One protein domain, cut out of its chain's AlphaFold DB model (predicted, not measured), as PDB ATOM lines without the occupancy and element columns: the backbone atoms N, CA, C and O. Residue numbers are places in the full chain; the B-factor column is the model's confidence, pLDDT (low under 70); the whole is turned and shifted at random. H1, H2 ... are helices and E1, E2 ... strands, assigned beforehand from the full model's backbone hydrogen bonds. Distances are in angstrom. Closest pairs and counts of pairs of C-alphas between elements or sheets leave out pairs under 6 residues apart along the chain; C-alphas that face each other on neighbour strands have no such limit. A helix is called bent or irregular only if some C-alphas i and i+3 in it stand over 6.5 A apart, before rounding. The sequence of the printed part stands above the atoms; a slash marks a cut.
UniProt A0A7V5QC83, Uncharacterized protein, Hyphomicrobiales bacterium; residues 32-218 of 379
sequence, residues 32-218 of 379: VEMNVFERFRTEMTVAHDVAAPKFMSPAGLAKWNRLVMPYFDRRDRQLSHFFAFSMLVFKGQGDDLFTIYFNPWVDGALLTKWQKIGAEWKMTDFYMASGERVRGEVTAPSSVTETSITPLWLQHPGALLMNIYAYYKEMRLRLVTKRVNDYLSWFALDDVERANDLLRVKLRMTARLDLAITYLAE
ATOM      1  N   VAL A  32     -33.056 -21.201 100.739       34.09
ATOM      2  CA  VAL A  32     -32.068 -20.675  99.784       34.09
ATOM      3  C   VAL A  32     -32.271 -19.169  99.669       34.09
ATOM      4  O   VAL A  32     -33.384 -18.717  99.397       34.09
ATOM      5  N   GLU A  33     -31.210 -18.386  99.865       43.38
ATOM      6  CA  GLU A  33     -31.261 -16.929  99.743       43.38
ATOM      7  C   GLU A  33     -31.453 -16.535  98.268       43.38
ATOM      8  O   GLU A  33     -30.516 -16.341  97.496       43.38
ATOM      9  N   MET A  34     -32.712 -16.506  97.832       52.25
ATOM     10  CA  MET A  34     -33.077 -16.117  96.477       52.25
ATOM     11  C   MET A  34     -33.045 -14.596  96.349       52.25
ATOM     12  O   MET A  34     -33.629 -13.875  97.164       52.25
ATOM     13  N   ASN A  35     -32.438 -14.099  95.269       73.81
ATOM     14  CA  ASN A  35     -32.549 -12.685  94.932       73.81
ATOM     15  C   ASN A  35     -34.029 -12.300  94.718       73.81
ATOM     16  O   ASN A  35     -34.884 -13.134  94.408       73.81
ATOM     17  N   VAL A  36     -34.339 -11.016  94.891       83.06
ATOM     18  CA  VAL A  36     -35.716 -10.493  94.843       83.06
ATOM     19  C   VAL A  36     -36.468 -10.846  93.547       83.06
ATOM     20  O   VAL A  36     -37.681 -11.037  93.581       83.06
ATOM     21  N   PHE A  37     -35.765 -11.002  92.426       82.75
ATOM     22  CA  PHE A  37     -36.344 -11.278  91.109       82.75
ATOM     23  C   PHE A  37     -36.778 -12.743  90.966       82.75
ATOM     24  O   PHE A  37     -37.878 -13.034  90.495       82.75
ATOM     25  N   GLU A  38     -35.958 -13.678  91.452       71.62
ATOM     26  CA  GLU A  38     -36.333 -15.096  91.543       71.62
ATOM     27  C   GLU A  38     -37.438 -15.321  92.580       71.62
ATOM     28  O   GLU A  38     -38.375 -16.090  92.338       71.62
ATOM     29  N   ARG A  39     -37.396 -14.590  93.704       78.38
ATOM     30  CA  ARG A  39     -38.490 -14.591  94.690       78.38
ATOM     31  C   ARG A  39     -39.796 -14.115  94.072       78.38
ATOM     32  O   ARG A  39     -40.806 -14.790  94.238       78.38
ATOM     33  N   PHE A  40     -39.773 -13.016  93.322       85.75
ATOM     34  CA  PHE A  40     -40.945 -12.536  92.598       85.75
ATOM     35  C   PHE A  40     -41.507 -13.619  91.672       85.75
ATOM     36  O   PHE A  40     -42.672 -13.975  91.808       85.75
ATOM     37  N   ARG A  41     -40.689 -14.215  90.791       83.44
ATOM     38  CA  ARG A  41     -41.130 -15.306  89.899       83.44
ATOM     39  C   ARG A  41     -41.770 -16.469  90.662       83.44
ATOM     40  O   ARG A  41     -42.820 -16.984  90.271       83.44
ATOM     41  N   THR A  42     -41.138 -16.880  91.755       72.25
ATOM     42  CA  THR A  42     -41.559 -18.038  92.551       72.25
ATOM     43  C   THR A  42     -42.872 -17.755  93.268       72.25
ATOM     44  O   THR A  42     -43.815 -18.538  93.179       72.25
ATOM     45  N   GLU A  43     -42.986 -16.600  93.915       78.94
ATOM     46  CA  GLU A  43     -44.199 -16.222  94.635       78.94
ATOM     47  C   GLU A  43     -45.358 -15.912  93.674       78.94
ATOM     48  O   GLU A  43     -46.489 -16.308  93.952       78.94
ATOM     49  N   MET A  44     -45.090 -15.333  92.498       81.62
ATOM     50  CA  MET A  44     -46.093 -15.159  91.438       81.62
ATOM     51  C   MET A  44     -46.602 -16.493  90.876       81.62
ATOM     52  O   MET A  44     -47.743 -16.578  90.424       81.62
ATOM     53  N   THR A  45     -45.789 -17.551  90.930       75.38
ATOM     54  CA  THR A  45     -46.228 -18.905  90.564       75.38
ATOM     55  C   THR A  45     -47.264 -19.438  91.557       75.38
ATOM     56  O   THR A  45     -48.242 -20.067  91.158       75.38
ATOM     57  N   VAL A  46     -47.073 -19.173  92.851       69.88
ATOM     58  CA  VAL A  46     -47.892 -19.742  93.932       69.88
ATOM     59  C   VAL A  46     -49.150 -18.917  94.204       69.88
ATOM     60  O   VAL A  46     -50.240 -19.477  94.279       69.88
ATOM     61  N   ALA A  47     -49.004 -17.602  94.361       73.44
ATOM     62  CA  ALA A  47     -50.075 -16.695  94.770       73.44
ATOM     63  C   ALA A  47     -49.820 -15.293  94.197       73.44
ATOM     64  O   ALA A  47     -49.318 -14.401  94.882       73.44
ATOM     65  N   HIS A  48     -50.134 -15.103  92.914       82.44
ATOM     66  CA  HIS A  48     -49.873 -13.847  92.203       82.44
ATOM     67  C   HIS A  48     -50.605 -12.632  92.798       82.44
ATOM     68  O   HIS A  48     -50.099 -11.519  92.707       82.44
ATOM     69  N   ASP A  49     -51.755 -12.826  93.441       83.38
ATOM     70  CA  ASP A  49     -52.523 -11.779  94.122       83.38
ATOM     71  C   ASP A  49     -51.876 -11.304  95.430       83.38
ATOM     72  O   ASP A  49     -52.025 -10.144  95.803       83.38
ATOM     73  N   VAL A  50     -51.117 -12.176  96.097       86.50
ATOM     74  CA  VAL A  50     -50.321 -11.833  97.286       86.50
ATOM     75  C   VAL A  50     -48.939 -11.312  96.885       86.50
ATOM     76  O   VAL A  50     -48.417 -10.371  97.483       86.50
ATOM     77  N   ALA A  51     -48.337 -11.898  95.852       86.94
ATOM     78  CA  ALA A  51     -47.012 -11.526  95.379       86.94
ATOM     79  C   ALA A  51     -47.003 -10.149  94.694       86.94
ATOM     80  O   ALA A  51     -46.114  -9.342  94.964       86.94
ATOM     81  N   ALA A  52     -47.999  -9.828  93.861       92.94
ATOM     82  CA  ALA A  52     -48.071  -8.537  93.176       92.94
ATOM     83  C   ALA A  52     -47.954  -7.327  94.133       92.94
ATOM     84  O   ALA A  52     -47.014  -6.551  93.963       92.94
ATOM     85  N   PRO A  53     -48.789  -7.166  95.180       94.62
ATOM     86  CA  PRO A  53     -48.675  -6.028  96.098       94.62
ATOM     87  C   PRO A  53     -47.379  -6.033  96.920       94.62
ATOM     88  O   PRO A  53     -46.923  -4.981  97.359       94.62
ATOM     89  N   LYS A  54     -46.755  -7.199  97.114       94.00
ATOM     90  CA  LYS A  54     -45.478  -7.318  97.823       94.00
ATOM     91  C   LYS A  54     -44.295  -6.816  96.996       94.00
ATOM     92  O   LYS A  54     -43.401  -6.170  97.542       94.00
ATOM     93  N   PHE A  55     -44.259  -7.124  95.704       95.69
ATOM     94  CA  PHE A  55     -43.103  -6.835  94.850       95.69
ATOM     95  C   PHE A  55     -43.291  -5.614  93.950       95.69
ATOM     96  O   PHE A  55     -42.306  -5.108  93.422       95.69
ATOM     97  N   MET A  56     -44.514  -5.120  93.765       97.62
ATOM     98  CA  MET A  56     -44.792  -3.949  92.935       97.62
ATOM     99  C   MET A  56     -44.857  -2.672  93.772       97.62
ATOM    100  O   MET A  56     -45.330  -2.665  94.904       97.62
ATOM    101  N   SER A  57     -44.398  -1.567  93.191       96.81
ATOM    102  CA  SER A  57     -44.709  -0.225  93.692       96.81
ATOM    103  C   SER A  57     -46.212   0.078  93.533       96.81
ATOM    104  O   SER A  57     -46.875  -0.594  92.735       96.81
ATOM    105  N   PRO A  58     -46.761   1.118  94.192       96.44
ATOM    106  CA  PRO A  58     -48.155   1.522  93.992       96.44
ATOM    107  C   PRO A  58     -48.519   1.759  92.516       96.44
ATOM    108  O   PRO A  58     -49.565   1.302  92.059       96.44
ATOM    109  N   ALA A  59     -47.628   2.397  91.748       93.88
ATOM    110  CA  ALA A  59     -47.826   2.637  90.318       93.88
ATOM    111  C   ALA A  59     -47.823   1.331  89.503       93.88
ATOM    112  O   ALA A  59     -48.721   1.094  88.690       93.88
ATOM    113  N   GLY A  60     -46.852   0.448  89.763       94.94
ATOM    114  CA  GLY A  60     -46.765  -0.863  89.117       94.94
ATOM    115  C   GLY A  60     -47.985  -1.740  89.413       94.94
ATOM    116  O   GLY A  60     -48.538  -2.359  88.504       94.94
ATOM    117  N   LEU A  61     -48.459  -1.737  90.662       96.62
ATOM    118  CA  LEU A  61     -49.643  -2.481  91.086       96.62
ATOM    119  C   LEU A  61     -50.921  -1.929  90.445       96.62
ATOM    120  O   LEU A  61     -51.749  -2.700  89.963       96.62
ATOM    121  N   ALA A  62     -51.071  -0.603  90.379       95.50
ATOM    122  CA  ALA A  62     -52.189   0.029  89.684       95.50
ATOM    123  C   ALA A  62     -52.210  -0.360  88.196       95.50
ATOM    124  O   ALA A  62     -53.256  -0.740  87.666       95.50
ATOM    125  N   LYS A  63     -51.045  -0.356  87.532       93.00
ATOM    126  CA  LYS A  63     -50.909  -0.827  86.148       93.00
ATOM    127  C   LYS A  63     -51.269  -2.309  86.010       93.00
ATOM    128  O   LYS A  63     -51.975  -2.668  85.073       93.00
ATOM    129  N   TRP A  64     -50.829  -3.159  86.937       93.56
ATOM    130  CA  TRP A  64     -51.133  -4.594  86.953       93.56
ATOM    131  C   TRP A  64     -52.631  -4.870  87.079       93.56
ATOM    132  O   TRP A  64     -53.199  -5.624  86.287       93.56
ATOM    133  N   ASN A  65     -53.291  -4.200  88.019       93.75
ATOM    134  CA  ASN A  65     -54.725  -4.346  88.247       93.75
ATOM    135  C   ASN A  65     -55.567  -3.801  87.092       93.75
ATOM    136  O   ASN A  65     -56.630  -4.344  86.814       93.75
ATOM    137  N   ARG A  66     -55.094  -2.755  86.405       90.50
ATOM    138  CA  ARG A  66     -55.780  -2.182  85.241       90.50
ATOM    139  C   ARG A  66     -55.591  -3.016  83.977       90.50
ATOM    140  O   ARG A  66     -56.545  -3.217  83.241       90.50
ATOM    141  N   LEU A  67     -54.360  -3.445  83.697       88.00
ATOM    142  CA  LEU A  67     -54.004  -4.017  82.396       88.00
ATOM    143  C   LEU A  67     -53.970  -5.538  82.384       88.00
ATOM    144  O   LEU A  67     -54.240  -6.114  81.346       88.00
ATOM    145  N   VAL A  68     -53.613  -6.197  83.487       89.44
ATOM    146  CA  VAL A  68     -53.413  -7.654  83.508       89.44
ATOM    147  C   VAL A  68     -54.619  -8.337  84.129       89.44
ATOM    148  O   VAL A  68     -55.288  -9.115  83.459       89.44
ATOM    149  N   MET A  69     -54.942  -8.016  85.381       89.69
ATOM    150  CA  MET A  69     -55.963  -8.740  86.152       89.69
ATOM    151  C   MET A  69     -57.336  -8.896  85.473       89.69
ATOM    152  O   MET A  69     -57.898  -9.982  85.599       89.69
ATOM    153  N   PRO A  70     -57.877  -7.922  84.708       88.56
ATOM    154  CA  PRO A  70     -59.175  -8.088  84.045       88.56
ATOM    155  C   PRO A  70     -59.188  -9.211  83.002       88.56
ATOM    156  O   PRO A  70     -60.246  -9.712  82.636       88.56
ATOM    157  N   TYR A  71     -58.011  -9.615  82.521       83.50
ATOM    158  CA  TYR A  71     -57.868 -10.643  81.504       83.50
ATOM    159  C   TYR A  71     -57.617 -12.038  82.084       83.50
ATOM    160  O   TYR A  71     -57.746 -12.996  81.330       83.50
ATOM    161  N   PHE A  72     -57.300 -12.201  83.370       83.69
ATOM    162  CA  PHE A  72     -56.928 -13.502  83.940       83.69
ATOM    163  C   PHE A  72     -57.836 -13.878  85.118       83.69
ATOM    164  O   PHE A  72     -57.803 -13.226  86.161       83.69
ATOM    165  N   ASP A  73     -58.612 -14.962  84.979       75.25
ATOM    166  CA  ASP A  73     -59.344 -15.550  86.107       75.25
ATOM    167  C   ASP A  73     -58.360 -16.334  86.990       75.25
ATOM    168  O   ASP A  73     -57.518 -17.106  86.518       75.25
ATOM    169  N   ARG A  74     -58.478 -16.151  88.309       68.25
ATOM    170  CA  ARG A  74     -57.668 -16.857  89.311       68.25
ATOM    171  C   ARG A  74     -57.797 -18.374  89.187       68.25
ATOM    172  O   ARG A  74     -56.827 -19.092  89.434       68.25
ATOM    173  N   ARG A  75     -58.984 -18.861  88.822       68.50
ATOM    174  CA  ARG A  75     -59.294 -20.293  88.715       68.50
ATOM    175  C   ARG A  75     -58.521 -20.971  87.591       68.50
ATOM    176  O   ARG A  75     -58.148 -22.132  87.741       68.50
ATOM    177  N   ASP A  76     -58.187 -20.224  86.544       67.81
ATOM    178  CA  ASP A  76     -57.541 -20.768  85.351       67.81
ATOM    179  C   ASP A  76     -56.039 -20.996  85.555       67.81
ATOM    180  O   ASP A  76     -55.394 -21.658  84.750       67.81
ATOM    181  N   ARG A  77     -55.438 -20.455  86.626       69.69
ATOM    182  CA  ARG A  77     -54.004 -20.599  86.961       69.69
ATOM    183  C   ARG A  77     -53.028 -20.154  85.855       69.69
ATOM    184  O   ARG A  77     -51.825 -20.365  85.984       69.69
ATOM    185  N   GLN A  78     -53.492 -19.492  84.796       79.00
ATOM    186  CA  GLN A  78     -52.699 -19.063  83.632       79.00
ATOM    187  C   GLN A  78     -51.407 -18.334  84.013       79.00
ATOM    188  O   GLN A  78     -50.319 -18.714  83.578       79.00
ATOM    189  N   LEU A  79     -51.510 -17.342  84.899       80.69
ATOM    190  CA  LEU A  79     -50.359 -16.583  85.382       80.69
ATOM    191  C   LEU A  79     -49.383 -17.462  86.171       80.69
ATOM    192  O   LEU A  79     -48.181 -17.410  85.920       80.69
ATOM    193  N   SER A  80     -49.882 -18.337  87.049       75.44
ATOM    194  CA  SER A  80     -49.044 -19.312  87.755       75.44
ATOM    195  C   SER A  80     -48.230 -20.161  86.775       75.44
ATOM    196  O   SER A  80     -47.025 -20.342  86.936       75.44
ATOM    197  N   HIS A  81     -48.873 -20.622  85.702       68.62
ATOM    198  CA  HIS A  81     -48.221 -21.378  84.640       68.62
ATOM    199  C   HIS A  81     -47.195 -20.556  83.856       68.62
ATOM    200  O   HIS A  81     -46.170 -21.105  83.449       68.62
ATOM    201  N   PHE A  82     -47.441 -19.266  83.641       80.69
ATOM    202  CA  PHE A  82     -46.475 -18.390  82.996       80.69
ATOM    203  C   PHE A  82     -45.178 -18.291  83.806       80.69
ATOM    204  O   PHE A  82     -44.101 -18.537  83.260       80.69
ATOM    205  N   PHE A  83     -45.279 -17.991  85.103       77.69
ATOM    206  CA  PHE A  83     -44.115 -17.791  85.971       77.69
ATOM    207  C   PHE A  83     -43.369 -19.089  86.314       77.69
ATOM    208  O   PHE A  83     -42.145 -19.073  86.460       77.69
ATOM    209  N   ALA A  84     -44.065 -20.228  86.343       62.97
ATOM    210  CA  ALA A  84     -43.445 -21.527  86.603       62.97
ATOM    211  C   ALA A  84     -42.364 -21.903  85.569       62.97
ATOM    212  O   ALA A  84     -41.375 -22.541  85.926       62.97
ATOM    213  N   PHE A  85     -42.540 -21.502  84.301       59.97
ATOM    214  CA  PHE A  85     -41.631 -21.843  83.190       59.97
ATOM    215  C   PHE A  85     -40.901 -20.644  82.608       59.97
ATOM    216  O   PHE A  85     -40.271 -20.768  81.555       59.97
ATOM    217  N   SER A  86     -41.001 -19.481  83.248       67.88
ATOM    218  CA  SER A  86     -40.270 -18.329  82.765       67.88
ATOM    219  C   SER A  86     -38.790 -18.449  83.124       67.88
ATOM    220  O   SER A  86     -38.417 -18.700  84.268       67.88
ATOM    221  N   MET A  87     -37.931 -18.280  82.122       74.56
ATOM    222  CA  MET A  87     -36.514 -18.011  82.334       74.56
ATOM    223  C   MET A  87     -36.319 -16.540  82.675       74.56
ATOM    224  O   MET A  87     -36.992 -15.672  82.117       74.56
ATOM    225  N   LEU A  88     -35.353 -16.279  83.550       73.44
ATOM    226  CA  LEU A  88     -34.957 -14.939  83.946       73.44
ATOM    227  C   LEU A  88     -33.793 -14.438  83.080       73.44
ATOM    228  O   LEU A  88     -32.797 -15.140  82.905       73.44
ATOM    229  N   VAL A  89     -33.900 -13.222  82.544       75.12
ATOM    230  CA  VAL A  89     -32.798 -12.521  81.862       75.12
ATOM    231  C   VAL A  89     -32.627 -11.141  82.465       75.12
ATOM    232  O   VAL A  89     -33.524 -10.304  82.381       75.12
ATOM    233  N   PHE A  90     -31.447 -10.890  83.020       77.81
ATOM    234  CA  PHE A  90     -31.081  -9.584  83.552       77.81
ATOM    235  C   PHE A  90     -30.678  -8.618  82.440       77.81
ATOM    236  O   PHE A  90     -29.959  -8.978  81.502       77.81
ATOM    237  N   LYS A  91     -31.153  -7.378  82.553       74.81
ATOM    238  CA  LYS A  91     -30.893  -6.283  81.625       74.81
ATOM    239  C   LYS A  91     -30.509  -5.023  82.397       74.81
ATOM    240  O   LYS A  91     -31.335  -4.389  83.041       74.81
ATOM    241  N   GLY A  92     -29.243  -4.643  82.268       66.75
ATOM    242  CA  GLY A  92     -28.701  -3.417  82.850       66.75
ATOM    243  C   GLY A  92     -28.157  -3.576  84.271       66.75
ATOM    244  O   GLY A  92     -28.355  -4.594  84.931       66.75
ATOM    245  N   GLN A  93     -27.429  -2.543  84.692       56.41
ATOM    246  CA  GLN A  93     -26.926  -2.291  86.040       56.41
ATOM    247  C   GLN A  93     -27.037  -0.772  86.267       56.41
ATOM    248  O   GLN A  93     -26.731  -0.012  85.349       56.41
ATOM    249  N   GLY A  94     -27.511  -0.336  87.436       60.34
ATOM    250  CA  GLY A  94     -27.757   1.080  87.750       60.34
ATOM    251  C   GLY A  94     -28.970   1.279  88.666       60.34
ATOM    252  O   GLY A  94     -29.419   0.325  89.304       60.34
ATOM    253  N   ASP A  95     -29.499   2.507  88.708       71.56
ATOM    254  CA  ASP A  95     -30.664   2.883  89.535       71.56
ATOM    255  C   ASP A  95     -31.969   2.223  89.062       71.56
ATOM    256  O   ASP A  95     -32.849   1.901  89.865       71.56
ATOM    257  N   ASP A  96     -32.049   1.960  87.756       79.50
ATOM    258  CA  ASP A  96     -33.093   1.173  87.115       79.50
ATOM    259  C   ASP A  96     -32.540  -0.197  86.714       79.50
ATOM    260  O   ASP A  96     -31.661  -0.303  85.851       79.50
ATOM    261  N   LEU A  97     -33.089  -1.264  87.294       86.62
ATOM    262  CA  LEU A  97     -32.790  -2.628  86.871       86.62
ATOM    263  C   LEU A  97     -33.927  -3.170  86.008       86.62
ATOM    264  O   LEU A  97     -35.089  -3.141  86.409       86.62
ATOM    265  N   PHE A  98     -33.598  -3.725  84.844       89.31
ATOM    266  CA  PHE A  98     -34.578  -4.381  83.991       89.31
ATOM    267  C   PHE A  98     -34.413  -5.894  84.046       89.31
ATOM    268  O   PHE A  98     -33.306  -6.431  84.025       89.31
ATOM    269  N   THR A  99     -35.539  -6.595  84.068       88.94
ATOM    270  CA  THR A  99     -35.563  -8.058  84.109       88.94
ATOM    271  C   THR A  99     -36.613  -8.579  83.140       88.94
ATOM    272  O   THR A  99     -37.719  -8.039  83.065       88.94
ATOM    273  N   ILE A 100     -36.282  -9.625  82.387       89.38
ATOM    274  CA  ILE A 100     -37.196 -10.289  81.454       89.38
ATOM    275  C   ILE A 100     -37.514 -11.685  81.981       89.38
ATOM    276  O   ILE A 100     -36.608 -12.495  82.166       89.38
ATOM    277  N   TYR A 101     -38.799 -11.976  82.165       90.12
ATOM    278  CA  TYR A 101     -39.322 -13.313  82.438       90.12
ATOM    279  C   TYR A 101     -39.891 -13.878  81.133       90.12
ATOM    280  O   TYR A 101     -41.002 -13.526  80.745       90.12
ATOM    281  N   PHE A 102     -39.141 -14.720  80.423       86.75
ATOM    282  CA  PHE A 102     -39.580 -15.301  79.146       86.75
ATOM    283  C   PHE A 102     -40.041 -16.741  79.319       86.75
ATOM    284  O   PHE A 102     -39.279 -17.575  79.792       86.75
ATOM    285  N   ASN A 103     -41.260 -17.057  78.894       82.56
ATOM    286  CA  ASN A 103     -41.778 -18.414  78.907       82.56
ATOM    287  C   ASN A 103     -41.802 -18.982  77.474       82.56
ATOM    288  O   ASN A 103     -42.646 -18.566  76.675       82.56
ATOM    289  N   PRO A 104     -40.930 -19.954  77.137       72.81
ATOM    290  CA  PRO A 104     -40.864 -20.517  75.790       72.81
ATOM    291  C   PRO A 104     -42.130 -21.289  75.411       72.81
ATOM    292  O   PRO A 104     -42.474 -21.327  74.240       72.81
ATOM    293  N   TRP A 105     -42.846 -21.868  76.381       72.75
ATOM    294  CA  TRP A 105     -44.069 -22.643  76.145       72.75
ATOM    295  C   TRP A 105     -45.224 -21.767  75.705       72.75
ATOM    296  O   TRP A 105     -45.959 -22.120  74.791       72.75
ATOM    297  N   VAL A 106     -45.354 -20.625  76.370       80.19
ATOM    298  CA  VAL A 106     -46.376 -19.620  76.080       80.19
ATOM    299  C   VAL A 106     -45.944 -18.730  74.919       80.19
ATOM    300  O   VAL A 106     -46.766 -18.017  74.370       80.19
ATOM    301  N   ASP A 107     -44.669 -18.764  74.536       85.62
ATOM    302  CA  ASP A 107     -44.091 -17.831  73.579       85.62
ATOM    303  C   ASP A 107     -44.429 -16.367  73.923       85.62
ATOM    304  O   ASP A 107     -45.073 -15.639  73.161       85.62
ATOM    305  N   GLY A 108     -44.055 -15.972  75.142       90.94
ATOM    306  CA  GLY A 108     -44.333 -14.651  75.696       90.94
ATOM    307  C   GLY A 108     -43.293 -14.236  76.731       90.94
ATOM    308  O   GLY A 108     -42.678 -15.080  77.388       90.94
ATOM    309  N   ALA A 109     -43.093 -12.931  76.878       92.94
ATOM    310  CA  ALA A 109     -42.135 -12.345  77.807       92.94
ATOM    311  C   ALA A 109     -42.788 -11.270  78.675       92.94
ATOM    312  O   ALA A 109     -43.553 -10.451  78.185       92.94
ATOM    313  N   LEU A 110     -42.438 -11.225  79.956       95.00
ATOM    314  CA  LEU A 110     -42.730 -10.099  80.834       95.00
ATOM    315  C   LEU A 110     -41.435  -9.320  81.046       95.00
ATOM    316  O   LEU A 110     -40.536  -9.782  81.744       95.00
ATOM    317  N   LEU A 111     -41.341  -8.148  80.432       93.75
ATOM    318  CA  LEU A 111     -40.289  -7.180  80.702       93.75
ATOM    319  C   LEU A 111     -40.698  -6.346  81.914       93.75
ATOM    320  O   LEU A 111     -41.826  -5.876  82.002       93.75
ATOM    321  N   THR A 112     -39.779  -6.159  82.848       94.94
ATOM    322  CA  THR A 112     -40.034  -5.484  84.123       94.94
ATOM    323  C   THR A 112     -38.954  -4.452  84.388       94.94
ATOM    324  O   THR A 112     -37.789  -4.692  84.073       94.94
ATOM    325  N   LYS A 113     -39.354  -3.318  84.958       93.81
ATOM    326  CA  LYS A 113     -38.486  -2.254  85.452       93.81
ATOM    327  C   LYS A 113     -38.553  -2.244  86.977       93.81
ATOM    328  O   LYS A 113     -39.645  -2.230  87.543       93.81
ATOM    329  N   TRP A 114     -37.396  -2.247  87.623       93.62
ATOM    330  CA  TRP A 114     -37.240  -2.300  89.071       93.62
ATOM    331  C   TRP A 114     -36.431  -1.110  89.565       93.62
ATOM    332  O   TRP A 114     -35.435  -0.742  88.950       93.62
ATOM    333  N   GLN A 115     -36.840  -0.563  90.706       92.75
ATOM    334  CA  GLN A 115     -36.137   0.506  91.415       92.75
ATOM    335  C   GLN A 115     -36.034   0.164  92.898       92.75
ATOM    336  O   GLN A 115     -36.898  -0.535  93.442       92.75
ATOM    337  N   LYS A 116     -34.996   0.669  93.569       90.00
ATOM    338  CA  LYS A 116     -34.942   0.654  95.033       90.00
ATOM    339  C   LYS A 116     -35.856   1.745  95.586       90.00
ATOM    340  O   LYS A 116     -35.660   2.920  95.299       90.00
ATOM    341  N   ILE A 117     -36.835   1.355  96.394       88.12
ATOM    342  CA  ILE A 117     -37.707   2.256  97.148       88.12
ATOM    343  C   ILE A 117     -37.428   1.994  98.628       88.12
ATOM    344  O   ILE A 117     -37.845   0.976  99.185       88.12
ATOM    345  N   GLY A 118     -36.650   2.880  99.252       87.44
ATOM    346  CA  GLY A 118     -36.057   2.616 100.563       87.44
ATOM    347  C   GLY A 118     -35.049   1.463 100.490       87.44
ATOM    348  O   GLY A 118     -34.150   1.472  99.650       87.44
ATOM    349  N   ALA A 119     -35.207   0.459 101.355       86.19
ATOM    350  CA  ALA A 119     -34.345  -0.727 101.386       86.19
ATOM    351  C   ALA A 119     -34.787  -1.849 100.422       86.19
ATOM    352  O   ALA A 119     -34.066  -2.832 100.252       86.19
ATOM    353  N   GLU A 120     -35.959  -1.729  99.790       88.81
ATOM    354  CA  GLU A 120     -36.556  -2.805  98.997       88.81
ATOM    355  C   GLU A 120     -36.514  -2.514  97.496       88.81
ATOM    356  O   GLU A 120     -36.776  -1.399  97.047       88.81
ATOM    357  N   TRP A 121     -36.258  -3.545  96.694       90.50
ATOM    358  CA  TRP A 121     -36.494  -3.486  95.254       90.50
ATOM    359  C   TRP A 121     -37.981  -3.669  94.957       90.50
ATOM    360  O   TRP A 121     -38.587  -4.658  95.376       90.50
ATOM    361  N   LYS A 122     -38.554  -2.742  94.190       95.12
ATOM    362  CA  LYS A 122     -39.948  -2.786  93.745       95.12
ATOM    363  C   LYS A 122     -40.031  -2.685  92.232       95.12
ATOM    364  O   LYS A 122     -39.316  -1.899  91.614       95.12
ATOM    365  N   MET A 123     -40.943  -3.450  91.642       96.06
ATOM    366  CA  MET A 123     -41.300  -3.326  90.238       96.06
ATOM    367  C   MET A 123     -42.119  -2.046  90.043       96.06
ATOM    368  O   MET A 123     -43.215  -1.895  90.596       96.06
ATOM    369  N   THR A 124     -41.573  -1.103  89.286       95.19
ATOM    370  CA  THR A 124     -42.187   0.206  89.032       95.19
ATOM    371  C   THR A 124     -42.960   0.246  87.735       95.19
ATOM    372  O   THR A 124     -43.990   0.910  87.664       95.19
ATOM    373  N   ASP A 125     -42.529  -0.535  86.749       94.19
ATOM    374  CA  ASP A 125     -43.240  -0.681  85.492       94.19
ATOM    375  C   ASP A 125     -43.042  -2.084  84.901       94.19
ATOM    376  O   ASP A 125     -42.101  -2.803  85.245       94.19
ATOM    377  N   PHE A 126     -43.930  -2.489  84.001       95.06
ATOM    378  CA  PHE A 126     -43.805  -3.740  83.260       95.06
ATOM    379  C   PHE A 126     -44.489  -3.675  81.895       95.06
ATOM    380  O   PHE A 126     -45.355  -2.837  81.638       95.06
ATOM    381  N   TYR A 127     -44.133  -4.612  81.030       93.81
ATOM    382  CA  TYR A 127     -44.765  -4.818  79.739       93.81
ATOM    383  C   TYR A 127     -44.779  -6.312  79.396       93.81
ATOM    384  O   TYR A 127     -43.749  -6.984  79.482       93.81
ATOM    385  N   MET A 128     -45.947  -6.844  79.025       93.25
ATOM    386  CA  MET A 128     -46.095  -8.233  78.588       93.25
ATOM    387  C   MET A 128     -46.070  -8.283  77.057       93.25
ATOM    388  O   MET A 128     -47.006  -7.838  76.406       93.25
ATOM    389  N   ALA A 129     -44.975  -8.797  76.503       91.62
ATOM    390  CA  ALA A 129     -44.711  -8.908  75.075       91.62
ATOM    391  C   ALA A 129     -45.082 -10.299  74.548       91.62
ATOM    392  O   ALA A 129     -44.736 -11.312  75.169       91.62
ATOM    393  N   SER A 130     -45.691 -10.366  73.363       90.94
ATOM    394  CA  SER A 130     -45.760 -11.616  72.603       90.94
ATOM    395  C   SER A 130     -44.382 -12.020  72.069       90.94
ATOM    396  O   SER A 130     -43.470 -11.197  71.930       90.94
ATOM    397  N   GLY A 131     -44.221 -13.301  71.745       89.19
ATOM    398  CA  GLY A 131     -43.030 -13.818  71.081       89.19
ATOM    399  C   GLY A 131     -42.681 -13.075  69.794       89.19
ATOM    400  O   GLY A 131     -41.514 -12.757  69.567       89.19
ATOM    401  N   GLU A 132     -43.689 -12.735  68.990       87.50
ATOM    402  CA  GLU A 132     -43.561 -11.968  67.750       87.50
ATOM    403  C   GLU A 132     -42.837 -10.654  68.003       87.50
ATOM    404  O   GLU A 132     -41.846 -10.336  67.342       87.50
ATOM    405  N   ARG A 133     -43.264  -9.921  69.034       89.00
ATOM    406  CA  ARG A 133     -42.632  -8.659  69.405       89.00
ATOM    407  C   ARG A 133     -41.187  -8.849  69.844       89.00
ATOM    408  O   ARG A 133     -40.315  -8.070  69.461       89.00
ATOM    409  N   VAL A 134     -40.900  -9.904  70.604       88.81
ATOM    410  CA  VAL A 134     -39.523 -10.224  71.004       88.81
ATOM    411  C   VAL A 134     -38.643 -10.503  69.774       88.81
ATOM    412  O   VAL A 134     -37.488 -10.047  69.713       88.81
ATOM    413  N   ARG A 135     -39.195 -11.198  68.771       88.38
ATOM    414  CA  ARG A 135     -38.539 -11.506  67.492       88.38
ATOM    415  C   ARG A 135     -38.447 -10.301  66.549       88.38
ATOM    416  O   ARG A 135     -37.525 -10.274  65.737       88.38
ATOM    417  N   GLY A 136     -39.269  -9.269  66.749       85.38
ATOM    418  CA  GLY A 136     -39.342  -8.073  65.902       85.38
ATOM    419  C   GLY A 136     -40.264  -8.251  64.694       85.38
ATOM    420  O   GLY A 136     -40.083  -7.587  63.678       85.38
ATOM    421  N   GLU A 137     -41.214  -9.178  64.781       84.94
ATOM    422  CA  GLU A 137     -42.171  -9.480  63.721       84.94
ATOM    423  C   GLU A 137     -43.287  -8.431  63.707       84.94
ATOM    424  O   GLU A 137     -43.957  -8.192  64.715       84.94
ATOM    425  N   VAL A 138     -43.505  -7.809  62.545       67.25
ATOM    426  CA  VAL A 138     -44.640  -6.907  62.335       67.25
ATOM    427  C   VAL A 138     -45.894  -7.760  62.269       67.25
ATOM    428  O   VAL A 138     -46.075  -8.552  61.347       67.25
ATOM    429  N   THR A 139     -46.763  -7.613  63.258       61.34
ATOM    430  CA  THR A 139     -48.042  -8.313  63.281       61.34
ATOM    431  C   THR A 139     -49.163  -7.313  63.064       61.34
ATOM    432  O   THR A 139     -49.309  -6.364  63.830       61.34
ATOM    433  N   ALA A 140     -49.960  -7.533  62.017       58.72
ATOM    434  CA  ALA A 140     -51.105  -6.684  61.728       58.72
ATOM    435  C   ALA A 140     -52.091  -6.684  62.922       58.72
ATOM    436  O   ALA A 140     -52.342  -7.750  63.499       58.72
ATOM    437  N   PRO A 141     -52.682  -5.528  63.283       55.28
ATOM    438  CA  PRO A 141     -53.675  -5.431  64.359       55.28
ATOM    439  C   PRO A 141     -54.918  -6.311  64.140       55.28
ATOM    440  O   PRO A 141     -55.618  -6.640  65.091       55.28
ATOM    441  N   SER A 142     -55.195  -6.701  62.892       46.59
ATOM    442  CA  SER A 142     -56.449  -7.316  62.450       46.59
ATOM    443  C   SER A 142     -56.535  -8.843  62.557       46.59
ATOM    444  O   SER A 142     -57.534  -9.411  62.124       46.59
ATOM    445  N   SER A 143     -55.558  -9.550  63.129       48.69
ATOM    446  CA  SER A 143     -55.650 -11.016  63.182       48.69
ATOM    447  C   SER A 143     -55.016 -11.621  64.428       48.69
ATOM    448  O   SER A 143     -53.856 -12.036  64.420       48.69
ATOM    449  N   VAL A 144     -55.816 -11.760  65.486       54.97
ATOM    450  CA  VAL A 144     -55.641 -12.892  66.400       54.97
ATOM    451  C   VAL A 144     -56.257 -14.121  65.714       54.97
ATOM    452  O   VAL A 144     -57.390 -14.502  65.978       54.97
ATOM    453  N   THR A 145     -55.552 -14.677  64.727       53.59
ATOM    454  CA  THR A 145     -55.912 -15.930  64.041       53.59
ATOM    455  C   THR A 145     -55.363 -17.142  64.790       53.59
ATOM    456  O   THR A 145     -54.447 -17.020  65.602       53.59
ATOM    457  N   GLU A 146     -55.856 -18.341  64.489       50.69
ATOM    458  CA  GLU A 146     -55.404 -19.608  65.094       50.69
ATOM    459  C   GLU A 146     -53.872 -19.820  64.990       50.69
ATOM    460  O   GLU A 146     -53.219 -20.268  65.938       50.69
ATOM    461  N   THR A 147     -53.250 -19.369  63.891       50.56
ATOM    462  CA  THR A 147     -51.784 -19.360  63.712       50.56
ATOM    463  C   THR A 147     -51.060 -18.388  64.644       50.56
ATOM    464  O   THR A 147     -49.940 -18.673  65.056       50.56
ATOM    465  N   SER A 148     -51.690 -17.269  65.015       54.53
ATOM    466  CA  SER A 148     -51.152 -16.309  65.995       54.53
ATOM    467  C   SER A 148     -51.342 -16.766  67.447       54.53
ATOM    468  O   SER A 148     -50.700 -16.243  68.354       54.53
ATOM    469  N   ILE A 149     -52.193 -17.765  67.693       64.56
ATOM    470  CA  ILE A 149     -52.423 -18.346  69.024       64.56
ATOM    471  C   ILE A 149     -51.522 -19.563  69.255       64.56
ATOM    472  O   ILE A 149     -51.273 -19.938  70.392       64.56
ATOM    473  N   THR A 150     -50.980 -20.164  68.198       64.81
ATOM    474  CA  THR A 150     -50.104 -21.333  68.311       64.81
ATOM    475  C   THR A 150     -48.664 -20.895  68.612       64.81
ATOM    476  O   THR A 150     -48.073 -20.201  67.783       64.81
ATOM    477  N   PRO A 151     -48.053 -21.304  69.743       63.34
ATOM    478  CA  PRO A 151     -46.637 -21.049  70.001       63.34
ATOM    479  C   PRO A 151     -45.736 -21.488  68.839       63.34
ATOM    480  O   PRO A 151     -45.886 -22.598  68.325       63.34
ATOM    481  N   LEU A 152     -44.767 -20.651  68.447       69.06
ATOM    482  CA  LEU A 152     -43.953 -20.881  67.242       69.06
ATOM    483  C   LEU A 152     -43.248 -22.249  67.241       69.06
ATOM    484  O   LEU A 152     -43.171 -22.923  66.215       69.06
ATOM    485  N   TRP A 153     -42.812 -22.727  68.407       63.06
ATOM    486  CA  TRP A 153     -42.155 -24.028  68.535       63.06
ATOM    487  C   TRP A 153     -43.045 -25.227  68.169       63.06
ATOM    488  O   TRP A 153     -42.525 -26.279  67.785       63.06
ATOM    489  N   LEU A 154     -44.375 -25.100  68.251       62.06
ATOM    490  CA  LEU A 154     -45.295 -26.153  67.803       62.06
ATOM    491  C   LEU A 154     -45.287 -26.304  66.282       62.06
ATOM    492  O   LEU A 154     -45.524 -27.408  65.789       62.06
ATOM    493  N   GLN A 155     -44.973 -25.228  65.559       65.69
ATOM    494  CA  GLN A 155     -44.976 -25.193  64.098       65.69
ATOM    495  C   GLN A 155     -43.782 -25.947  63.491       65.69
ATOM    496  O   GLN A 155     -43.823 -26.346  62.329       65.69
ATOM    497  N   HIS A 156     -42.721 -26.203  64.265       55.91
ATOM    498  CA  HIS A 156     -41.575 -26.957  63.768       55.91
ATOM    499  C   HIS A 156     -41.887 -28.466  63.609       55.91
ATOM    500  O   HIS A 156     -42.549 -29.086  64.459       55.91
ATOM    501  N   PRO A 157     -41.386 -29.121  62.547       45.81
ATOM    502  CA  PRO A 157     -41.450 -30.571  62.411       45.81
ATOM    503  C   PRO A 157     -40.461 -31.232  63.382       45.81
ATOM    504  O   PRO A 157     -39.329 -30.785  63.518       45.81
ATOM    505  N   GLY A 158     -40.883 -32.301  64.061       50.84
ATOM    506  CA  GLY A 158     -40.021 -33.050  64.982       50.84
ATOM    507  C   GLY A 158     -40.605 -33.244  66.377       50.84
ATOM    508  O   GLY A 158     -41.748 -32.857  66.659       50.84
ATOM    509  N   ALA A 159     -39.805 -33.892  67.232       50.66
ATOM    510  CA  ALA A 159     -40.141 -34.135  68.627       50.66
ATOM    511  C   ALA A 159     -40.397 -32.793  69.319       50.66
ATOM    512  O   ALA A 159     -39.550 -31.901  69.285       50.66
ATOM    513  N   LEU A 160     -41.564 -32.675  69.954       53.50
ATOM    514  CA  LEU A 160     -42.096 -31.431  70.511       53.50
ATOM    515  C   LEU A 160     -41.056 -30.655  71.332       53.50
ATOM    516  O   LEU A 160     -40.903 -29.446  71.208       53.50
ATOM    517  N   LEU A 161     -40.275 -31.383  72.114       48.94
ATOM    518  CA  LEU A 161     -39.302 -30.814  73.025       48.94
ATOM    519  C   LEU A 161     -37.979 -30.407  72.374       48.94
ATOM    520  O   LEU A 161     -37.352 -29.458  72.832       48.94
ATOM    521  N   MET A 162     -37.577 -31.066  71.283       52.31
ATOM    522  CA  MET A 162     -36.440 -30.610  70.474       52.31
ATOM    523  C   MET A 162     -36.761 -29.268  69.827       52.31
ATOM    524  O   MET A 162     -35.912 -28.381  69.797       52.31
ATOM    525  N   ASN A 163     -38.011 -29.096  69.395       58.56
ATOM    526  CA  ASN A 163     -38.480 -27.832  68.847       58.56
ATOM    527  C   ASN A 163     -38.506 -26.739  69.912       58.56
ATOM    528  O   ASN A 163     -37.982 -25.656  69.680       58.56
ATOM    529  N   ILE A 164     -39.057 -27.028  71.096       60.59
ATOM    530  CA  ILE A 164     -39.055 -26.086  72.224       60.59
ATOM    531  C   ILE A 164     -37.643 -25.735  72.643       60.59
ATOM    532  O   ILE A 164     -37.375 -24.585  72.959       60.59
ATOM    533  N   TYR A 165     -36.736 -26.704  72.659       56.81
ATOM    534  CA  TYR A 165     -35.357 -26.471  73.046       56.81
ATOM    535  C   TYR A 165     -34.612 -25.600  72.033       56.81
ATOM    536  O   TYR A 165     -33.939 -24.646  72.424       56.81
ATOM    537  N   ALA A 166     -34.747 -25.901  70.740       60.59
ATOM    538  CA  ALA A 166     -34.192 -25.077  69.671       60.59
ATOM    539  C   ALA A 166     -34.752 -23.651  69.746       60.59
ATOM    540  O   ALA A 166     -33.993 -22.682  69.731       60.59
ATOM    541  N   TYR A 167     -36.064 -23.540  69.950       69.81
ATOM    542  CA  TYR A 167     -36.755 -22.270  70.088       69.81
ATOM    543  C   TYR A 167     -36.308 -21.482  71.328       69.81
ATOM    544  O   TYR A 167     -35.964 -20.306  71.248       69.81
ATOM    545  N   TYR A 168     -36.222 -22.146  72.478       70.38
ATOM    546  CA  TYR A 168     -35.707 -21.579  73.718       70.38
ATOM    547  C   TYR A 168     -34.287 -21.038  73.537       70.38
ATOM    548  O   TYR A 168     -33.999 -19.928  73.976       70.38
ATOM    549  N   LYS A 169     -33.401 -21.796  72.879       64.69
ATOM    550  CA  LYS A 169     -32.025 -21.367  72.598       64.69
ATOM    551  C   LYS A 169     -31.989 -20.108  71.745       64.69
ATOM    552  O   LYS A 169     -31.271 -19.171  72.093       64.69
ATOM    553  N   GLU A 170     -32.760 -20.090  70.662       76.62
ATOM    554  CA  GLU A 170     -32.846 -18.935  69.773       76.62
ATOM    555  C   GLU A 170     -33.320 -17.695  70.539       76.62
ATOM    556  O   GLU A 170     -32.670 -16.647  70.518       76.62
ATOM    557  N   MET A 171     -34.419 -17.833  71.280       78.75
ATOM    558  CA  MET A 171     -35.018 -16.730  72.020       78.75
ATOM    559  C   MET A 171     -34.136 -16.260  73.163       78.75
ATOM    560  O   MET A 171     -33.980 -15.058  73.348       78.75
ATOM    561  N   ARG A 172     -33.493 -17.172  73.896       74.25
ATOM    562  CA  ARG A 172     -32.534 -16.811  74.940       74.25
ATOM    563  C   ARG A 172     -31.359 -16.041  74.362       74.25
ATOM    564  O   ARG A 172     -31.004 -15.014  74.927       74.25
ATOM    565  N   LEU A 173     -30.768 -16.509  73.262       73.94
ATOM    566  CA  LEU A 173     -29.663 -15.807  72.614       73.94
ATOM    567  C   LEU A 173     -30.102 -14.396  72.219       73.94
ATOM    568  O   LEU A 173     -29.480 -13.429  72.645       73.94
ATOM    569  N   ARG A 174     -31.228 -14.283  71.507       83.12
ATOM    570  CA  ARG A 174     -31.805 -13.003  71.080       83.12
ATOM    571  C   ARG A 174     -32.065 -12.065  72.256       83.12
ATOM    572  O   ARG A 174     -31.727 -10.884  72.192       83.12
ATOM    573  N   LEU A 175     -32.665 -12.590  73.324       81.25
ATOM    574  CA  LEU A 175     -32.958 -11.836  74.533       81.25
ATOM    575  C   LEU A 175     -31.678 -11.387  75.217       81.25
ATOM    576  O   LEU A 175     -31.606 -10.234  75.597       81.25
ATOM    577  N   VAL A 176     -30.658 -12.237  75.357       77.56
ATOM    578  CA  VAL A 176     -29.388 -11.907  76.026       77.56
ATOM    579  C   VAL A 176     -28.565 -10.896  75.224       77.56
ATOM    580  O   VAL A 176     -28.014  -9.980  75.830       77.56
ATOM    581  N   THR A 177     -28.526 -10.992  73.895       78.50
ATOM    582  CA  THR A 177     -27.681 -10.127  73.052       78.50
ATOM    583  C   THR A 177     -28.227  -8.717  72.859       78.50
ATOM    584  O   THR A 177     -27.447  -7.786  72.680       78.50
ATOM    585  N   LYS A 178     -29.552  -8.535  72.882       81.44
ATOM    586  CA  LYS A 178     -30.172  -7.205  72.761       81.44
ATOM    587  C   LYS A 178     -29.877  -6.336  73.986       81.44
ATOM    588  O   LYS A 178     -29.860  -6.825  75.119       81.44
ATOM    589  N   ARG A 179     -29.653  -5.041  73.786       82.69
ATOM    590  CA  ARG A 179     -29.449  -4.076  74.876       82.69
ATOM    591  C   ARG A 179     -30.789  -3.715  75.504       82.69
ATOM    592  O   ARG A 179     -31.836  -3.866  74.889       82.69
ATOM    593  N   VAL A 180     -30.761  -3.202  76.735       82.00
ATOM    594  CA  VAL A 180     -31.989  -2.748  77.408       82.00
ATOM    595  C   VAL A 180     -32.711  -1.654  76.610       82.00
ATOM    596  O   VAL A 180     -33.932  -1.688  76.503       82.00
ATOM    597  N   ASN A 181     -31.952  -0.764  75.959       84.06
ATOM    598  CA  ASN A 181     -32.476   0.315  75.120       84.06
ATOM    599  C   ASN A 181     -33.347  -0.192  73.965       84.06
ATOM    600  O   ASN A 181     -34.306   0.481  73.597       84.06
ATOM    601  N   ASP A 182     -33.080  -1.400  73.461       83.19
ATOM    602  CA  ASP A 182     -33.860  -2.017  72.379       83.19
ATOM    603  C   ASP A 182     -35.286  -2.389  72.827       83.19
ATOM    604  O   ASP A 182     -36.140  -2.706  71.999       83.19
ATOM    605  N   TYR A 183     -35.540  -2.370  74.137       84.06
ATOM    606  CA  TYR A 183     -36.814  -2.718  74.755       84.06
ATOM    607  C   TYR A 183     -37.528  -1.530  75.398       84.06
ATOM    608  O   TYR A 183     -38.703  -1.644  75.743       84.06
ATOM    609  N   LEU A 184     -36.856  -0.388  75.570       84.50
ATOM    610  CA  LEU A 184     -37.444   0.774  76.245       84.50
ATOM    611  C   LEU A 184     -38.662   1.323  75.496       84.50
ATOM    612  O   LEU A 184     -39.631   1.741  76.125       84.50
ATOM    613  N   SER A 185     -38.655   1.240  74.164       85.56
ATOM    614  CA  SER A 185     -39.793   1.638  73.329       85.56
ATOM    615  C   SER A 185     -41.065   0.843  73.633       85.56
ATOM    616  O   SER A 185     -42.161   1.353  73.424       85.56
ATOM    617  N   TRP A 186     -40.959  -0.368  74.194       86.94
ATOM    618  CA  TRP A 186     -42.126  -1.179  74.549       86.94
ATOM    619  C   TRP A 186     -42.939  -0.567  75.694       86.94
ATOM    620  O   TRP A 186     -44.160  -0.703  75.737       86.94
ATOM    621  N   PHE A 187     -42.283   0.166  76.597       86.12
ATOM    622  CA  PHE A 187     -42.954   0.896  77.674       86.12
ATOM    623  C   PHE A 187     -43.661   2.167  77.195       86.12
ATOM    624  O   PHE A 187     -44.429   2.746  77.962       86.12
ATOM    625  N   ALA A 188     -43.429   2.588  75.947       85.25
ATOM    626  CA  ALA A 188     -44.032   3.771  75.338       85.25
ATOM    627  C   ALA A 188     -45.172   3.445  74.355       85.25
ATOM    628  O   ALA A 188     -45.826   4.364  73.877       85.25
ATOM    629  N   LEU A 189     -45.434   2.161  74.072       82.62
ATOM    630  CA  LEU A 189     -46.513   1.743  73.165       82.62
ATOM    631  C   LEU A 189     -47.879   2.177  73.696       82.62
ATOM    632  O   LEU A 189     -48.056   2.275  74.916       82.62
ATOM    633  N   ASP A 190     -48.843   2.375  72.803       81.50
ATOM    634  CA  ASP A 190     -50.209   2.712  73.191       81.50
ATOM    635  C   ASP A 190     -50.941   1.533  73.868       81.50
ATOM    636  O   ASP A 190     -50.456   0.394  73.931       81.50
ATOM    637  N   ASP A 191     -52.112   1.818  74.443       79.31
ATOM    638  CA  ASP A 191     -52.908   0.814  75.157       79.31
ATOM    639  C   ASP A 191     -53.492  -0.261  74.210       79.31
ATOM    640  O   ASP A 191     -53.737  -1.386  74.655       79.31
ATOM    641  N   VAL A 192     -53.647   0.023  72.908       79.81
ATOM    642  CA  VAL A 192     -54.181  -0.928  71.917       79.81
ATOM    643  C   VAL A 192     -53.144  -2.000  71.591       79.81
ATOM    644  O   VAL A 192     -53.432  -3.197  71.667       79.81
ATOM    645  N   GLU A 193     -51.913  -1.601  71.279       80.44
ATOM    646  CA  GLU A 193     -50.819  -2.533  71.017       80.44
ATOM    647  C   GLU A 193     -50.500  -3.392  72.245       80.44
ATOM    648  O   GLU A 193     -50.297  -4.603  72.121       80.44
ATOM    649  N   ARG A 194     -50.526  -2.796  73.444       84.06
ATOM    650  CA  ARG A 194     -50.390  -3.525  74.718       84.06
ATOM    651  C   ARG A 194     -51.451  -4.603  74.881       84.06
ATOM    652  O   ARG A 194     -51.120  -5.731  75.247       84.06
ATOM    653  N   ALA A 195     -52.714  -4.260  74.629       82.56
ATOM    654  CA  ALA A 195     -53.822  -5.196  74.760       82.56
ATOM    655  C   ALA A 195     -53.693  -6.365  73.770       82.56
ATOM    656  O   ALA A 195     -53.935  -7.513  74.144       82.56
ATOM    657  N   ASN A 196     -53.244  -6.099  72.540       83.06
ATOM    658  CA  ASN A 196     -53.040  -7.130  71.523       83.06
ATOM    659  C   ASN A 196     -51.954  -8.142  71.917       83.06
ATOM    660  O   ASN A 196     -52.162  -9.352  71.791       83.06
ATOM    661  N   ASP A 197     -50.812  -7.677  72.428       87.75
ATOM    662  CA  ASP A 197     -49.761  -8.572  72.921       87.75
ATOM    663  C   ASP A 197     -50.228  -9.400  74.115       87.75
ATOM    664  O   ASP A 197     -50.050 -10.622  74.131       87.75
ATOM    665  N   LEU A 198     -50.881  -8.756  75.085       88.62
ATOM    666  CA  LEU A 198     -51.431  -9.438  76.249       88.62
ATOM    667  C   LEU A 198     -52.429 -10.526  75.845       88.62
ATOM    668  O   LEU A 198     -52.372 -11.635  76.375       88.62
ATOM    669  N   LEU A 199     -53.316 -10.234  74.891       85.94
ATOM    670  CA  LEU A 199     -54.323 -11.178  74.424       85.94
ATOM    671  C   LEU A 199     -53.686 -12.405  73.763       85.94
ATOM    672  O   LEU A 199     -54.093 -13.527  74.058       85.94
ATOM    673  N   ARG A 200     -52.649 -12.231  72.933       85.75
ATOM    674  CA  ARG A 200     -51.918 -13.366  72.335       85.75
ATOM    675  C   ARG A 200     -51.263 -14.237  73.392       85.75
ATOM    676  O   ARG A 200     -51.397 -15.459  73.356       85.75
ATOM    677  N   VAL A 201     -50.578 -13.607  74.344       88.75
ATOM    678  CA  VAL A 201     -49.928 -14.323  75.443       88.75
ATOM    679  C   VAL A 201     -50.980 -15.077  76.260       88.75
ATOM    680  O   VAL A 201     -50.810 -16.270  76.496       88.75
ATOM    681  N   LYS A 202     -52.100 -14.438  76.619       86.44
ATOM    682  CA  LYS A 202     -53.218 -15.087  77.316       86.44
ATOM    683  C   LYS A 202     -53.738 -16.296  76.546       86.44
ATOM    684  O   LYS A 202     -53.823 -17.375  77.117       86.44
ATOM    685  N   LEU A 203     -54.064 -16.141  75.263       81.44
ATOM    686  CA  LEU A 203     -54.625 -17.228  74.458       81.44
ATOM    687  C   LEU A 203     -53.664 -18.416  74.350       81.44
ATOM    688  O   LEU A 203     -54.100 -19.562  74.427       81.44
ATOM    689  N   ARG A 204     -52.352 -18.165  74.277       81.94
ATOM    690  CA  ARG A 204     -51.322 -19.215  74.356       81.94
ATOM    691  C   ARG A 204     -51.271 -19.891  75.720       81.94
ATOM    692  O   ARG A 204     -51.105 -21.108  75.786       81.94
ATOM    693  N   MET A 205     -51.424 -19.131  76.808       80.69
ATOM    694  CA  MET A 205     -51.547 -19.712  78.148       80.69
ATOM    695  C   MET A 205     -52.780 -20.620  78.242       80.69
ATOM    696  O   MET A 205     -52.652 -21.724  78.770       80.69
ATOM    697  N   THR A 206     -53.930 -20.197  77.700       73.12
ATOM    698  CA  THR A 206     -55.163 -21.002  77.635       73.12
ATOM    699  C   THR A 206     -54.956 -22.276  76.827       73.12
ATOM    700  O   THR A 206     -55.117 -23.363  77.364       73.12
ATOM    701  N   ALA A 207     -54.494 -22.166  75.578       68.94
ATOM    702  CA  ALA A 207     -54.280 -23.321  74.708       68.94
ATOM    703  C   ALA A 207     -53.311 -24.337  75.334       68.94
ATOM    704  O   ALA A 207     -53.500 -25.550  75.236       68.94
ATOM    705  N   ARG A 208     -52.281 -23.852  76.037       67.56
ATOM    706  CA  ARG A 208     -51.361 -24.706  76.790       67.56
ATOM    707  C   ARG A 208     -52.045 -25.403  77.961       67.56
ATOM    708  O   ARG A 208     -51.721 -26.556  78.236       67.56
ATOM    709  N   LEU A 209     -52.891 -24.697  78.705       63.19
ATOM    710  CA  LEU A 209     -53.630 -25.251  79.839       63.19
ATOM    711  C   LEU A 209     -54.623 -26.315  79.400       63.19
ATOM    712  O   LEU A 209     -54.655 -27.381  80.008       63.19
ATOM    713  N   ASP A 210     -55.351 -26.074  78.317       59.50
ATOM    714  CA  ASP A 210     -56.268 -27.052  77.736       59.50
ATOM    715  C   ASP A 210     -55.492 -28.303  77.303       59.50
ATOM    716  O   ASP A 210     -55.841 -29.425  77.670       59.50
ATOM    717  N   LEU A 211     -54.326 -28.113  76.671       56.53
ATOM    718  CA  LEU A 211     -53.374 -29.183  76.362       56.53
ATOM    719  C   LEU A 211     -52.713 -29.817  77.604       56.53
ATOM    720  O   LEU A 211     -52.036 -30.828  77.485       56.53
ATOM    721  N   ALA A 212     -52.868 -29.280  78.809       54.69
ATOM    722  CA  ALA A 212     -52.482 -29.981  80.034       54.69
ATOM    723  C   ALA A 212     -53.672 -30.765  80.613       54.69
ATOM    724  O   ALA A 212     -53.525 -31.919  81.016       54.69
ATOM    725  N   ILE A 213     -54.864 -30.160  80.611       51.47
ATOM    726  CA  ILE A 213     -56.099 -30.708  81.187       51.47
ATOM    727  C   ILE A 213     -56.609 -31.907  80.388       51.47
ATOM    728  O   ILE A 213     -56.847 -32.963  80.976       51.47
ATOM    729  N   THR A 214     -56.711 -31.795  79.058       47.41
ATOM    730  CA  THR A 214     -57.132 -32.901  78.177       47.41
ATOM    731  C   THR A 214     -56.267 -34.148  78.379       47.41
ATOM    732  O   THR A 214     -56.739 -35.270  78.229       47.41
ATOM    733  N   TYR A 215     -55.014 -33.968  78.794       48.28
ATOM    734  CA  TYR A 215     -54.038 -35.045  78.910       48.28
ATOM    735  C   TYR A 215     -53.954 -35.653  80.307       48.28
ATOM    736  O   TYR A 215     -53.710 -36.852  80.425       48.28
ATOM    737  N   LEU A 216     -54.230 -34.881  81.364       46.47
ATOM    738  CA  LEU A 216     -54.463 -35.440  82.701       46.47
ATOM    739  C   LEU A 216     -55.688 -36.374  82.723       46.47
ATOM    740  O   LEU A 216     -55.738 -37.294  83.538       46.47
ATOM    741  N   ALA A 217     -56.640 -36.177  81.808       43.19
ATOM    742  CA  ALA A 217     -57.821 -37.023  81.660       43.19
ATOM    743  C   ALA A 217     -57.550 -38.376  80.954       43.19
ATOM    744  O   ALA A 217     -58.334 -39.314  81.111       43.19
ATOM    745  N   GLU A 218     -56.439 -38.540  80.222       51.91
ATOM    746  CA  GLU A 218     -56.092 -39.802  79.550       51.91
ATOM    747  C   GLU A 218     -55.362 -40.780  80.502       51.91
ATOM    748  O   GLU A 218     -54.136 -40.907  80.498       51.91
TER     749      GLU A 218
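This is residues 32 to 218 of the 379 residues of an uncharacterized protein of Hyphomicrobiales bacterium (UniProt A0A7V5QC83). One strongly twisted sheet of four strands, E1 to E4, has helices packed over both of its faces. The folded-back H1, the short H3 and the long H9 cover one face, H7 and H8 cover the other, and H2 sits beside the edge strand E4; the last residues, 211 to 218, stick out free. The printed part has 187 residues, with three named helices, then four strands, then six named helices; the sheet runs E1 E2 E3 E4, all antiparallel, in the class mixed, helices and strands. It is compact, with a radius of gyration of the C-alphas of 16.2 A, and spans 50 by 36 by 35 A.

H1, residues 36 to 55, begins at C-alpha 36 (-35.716, -10.493, 94.843); it is irregular, with C-alphas 46 and 49 9.2 A apart and a kink of 151 degrees near residue 47, and measures 8.2 A from first to last C-alpha. H2 is residues 58 to 67, 14.1 A long, and H3 is residues 78 to 84, 10.0 A. The strands follow: E1, residues 87 to 91, 13.0 A; E2, residues 96 to 103, 22.9 A; E3, residues 108 to 117, 28.1 A; and E4, residues 120 to 130, 29.3 A, which bends by 53 degrees at residue 125 and ends at C-alpha 130 (-45.760, -11.616, 72.603). H4, residues 131 to 135, H5, residues 146 to 149, and H6, residues 152 to 155, are short. H7 is residues 160 to 177, 25.8 A. H8, residues 181 to 188, 12.1 A, is irregular, with C-alphas 182 and 185 7.0 A apart. H9, residues 191 to 216, 37.1 A, ends at C-alpha 216 (-54.463, -35.440, 82.701).

The strands form a meander, each the antiparallel neighbour of the one before, in three hairpins. N 89 and O 100 of E1 and E2 are 2.8 A apart, N 99 and O 112 of E2 and E3 2.9 A, and N 111 and O 127 of E3 and E4 2.8 A, each within hydrogen-bond range. The domain has three layers, helices on both faces of a sheet: H1, H3 and H9 on one, H7 and H8 on the other. H9 lies over E4 at a height over the sheet of 9.4 A and runs across the strands, at 84 degrees to E4 on the local plane; the closest C-alphas, Ser 130 and Asp 197, are 5.0 A apart. H3 touches H1, with C-alphas 45 and 80 closest at 4.0 A, at a shallow tilt of 23 degrees, opposite ways. H3 touches H9, with C-alphas 78 and 205 closest at 5.6 A, about perpendicular at 81 degrees. H2 stands at the sheet's level, 3.1 A in height, with C-alphas 60 and 124 closest to E4 at 4.7 A. On the opposite face, H7 lies over E1 and E2 at a height of 10.3 A, along the strands, and H8 runs across them at 8.7 A. H4 only grazes the sheet and touches H7; H6 touches H7 and H5 touches H9, with closest C-alphas 153 and 164 at 5.2 A and 149 and 204 at 5.5 A. Every O i to N i+4 pair is within hydrogen-bond range in H2, H3, H4 and H7, but 11 of 16 in H1, 21 of 22 in H9 and 0 of 4 in H8, where 4 of 5 O i to N i+3 pairs are; H5 and H6 are too short for an O i to N i+4 pair.

The two C-alphas farthest apart, those of Gly 118 and Glu 218, are 51.4 A apart. The printed part has no cut and no long link; the links H2 to H3 and H4 to H5 are short, with 10 residues each, and the others are tight. Mean pLDDT of the printed part is 76.8, and 58 residues are under 70, among them 138 to 167 and 207 to 218.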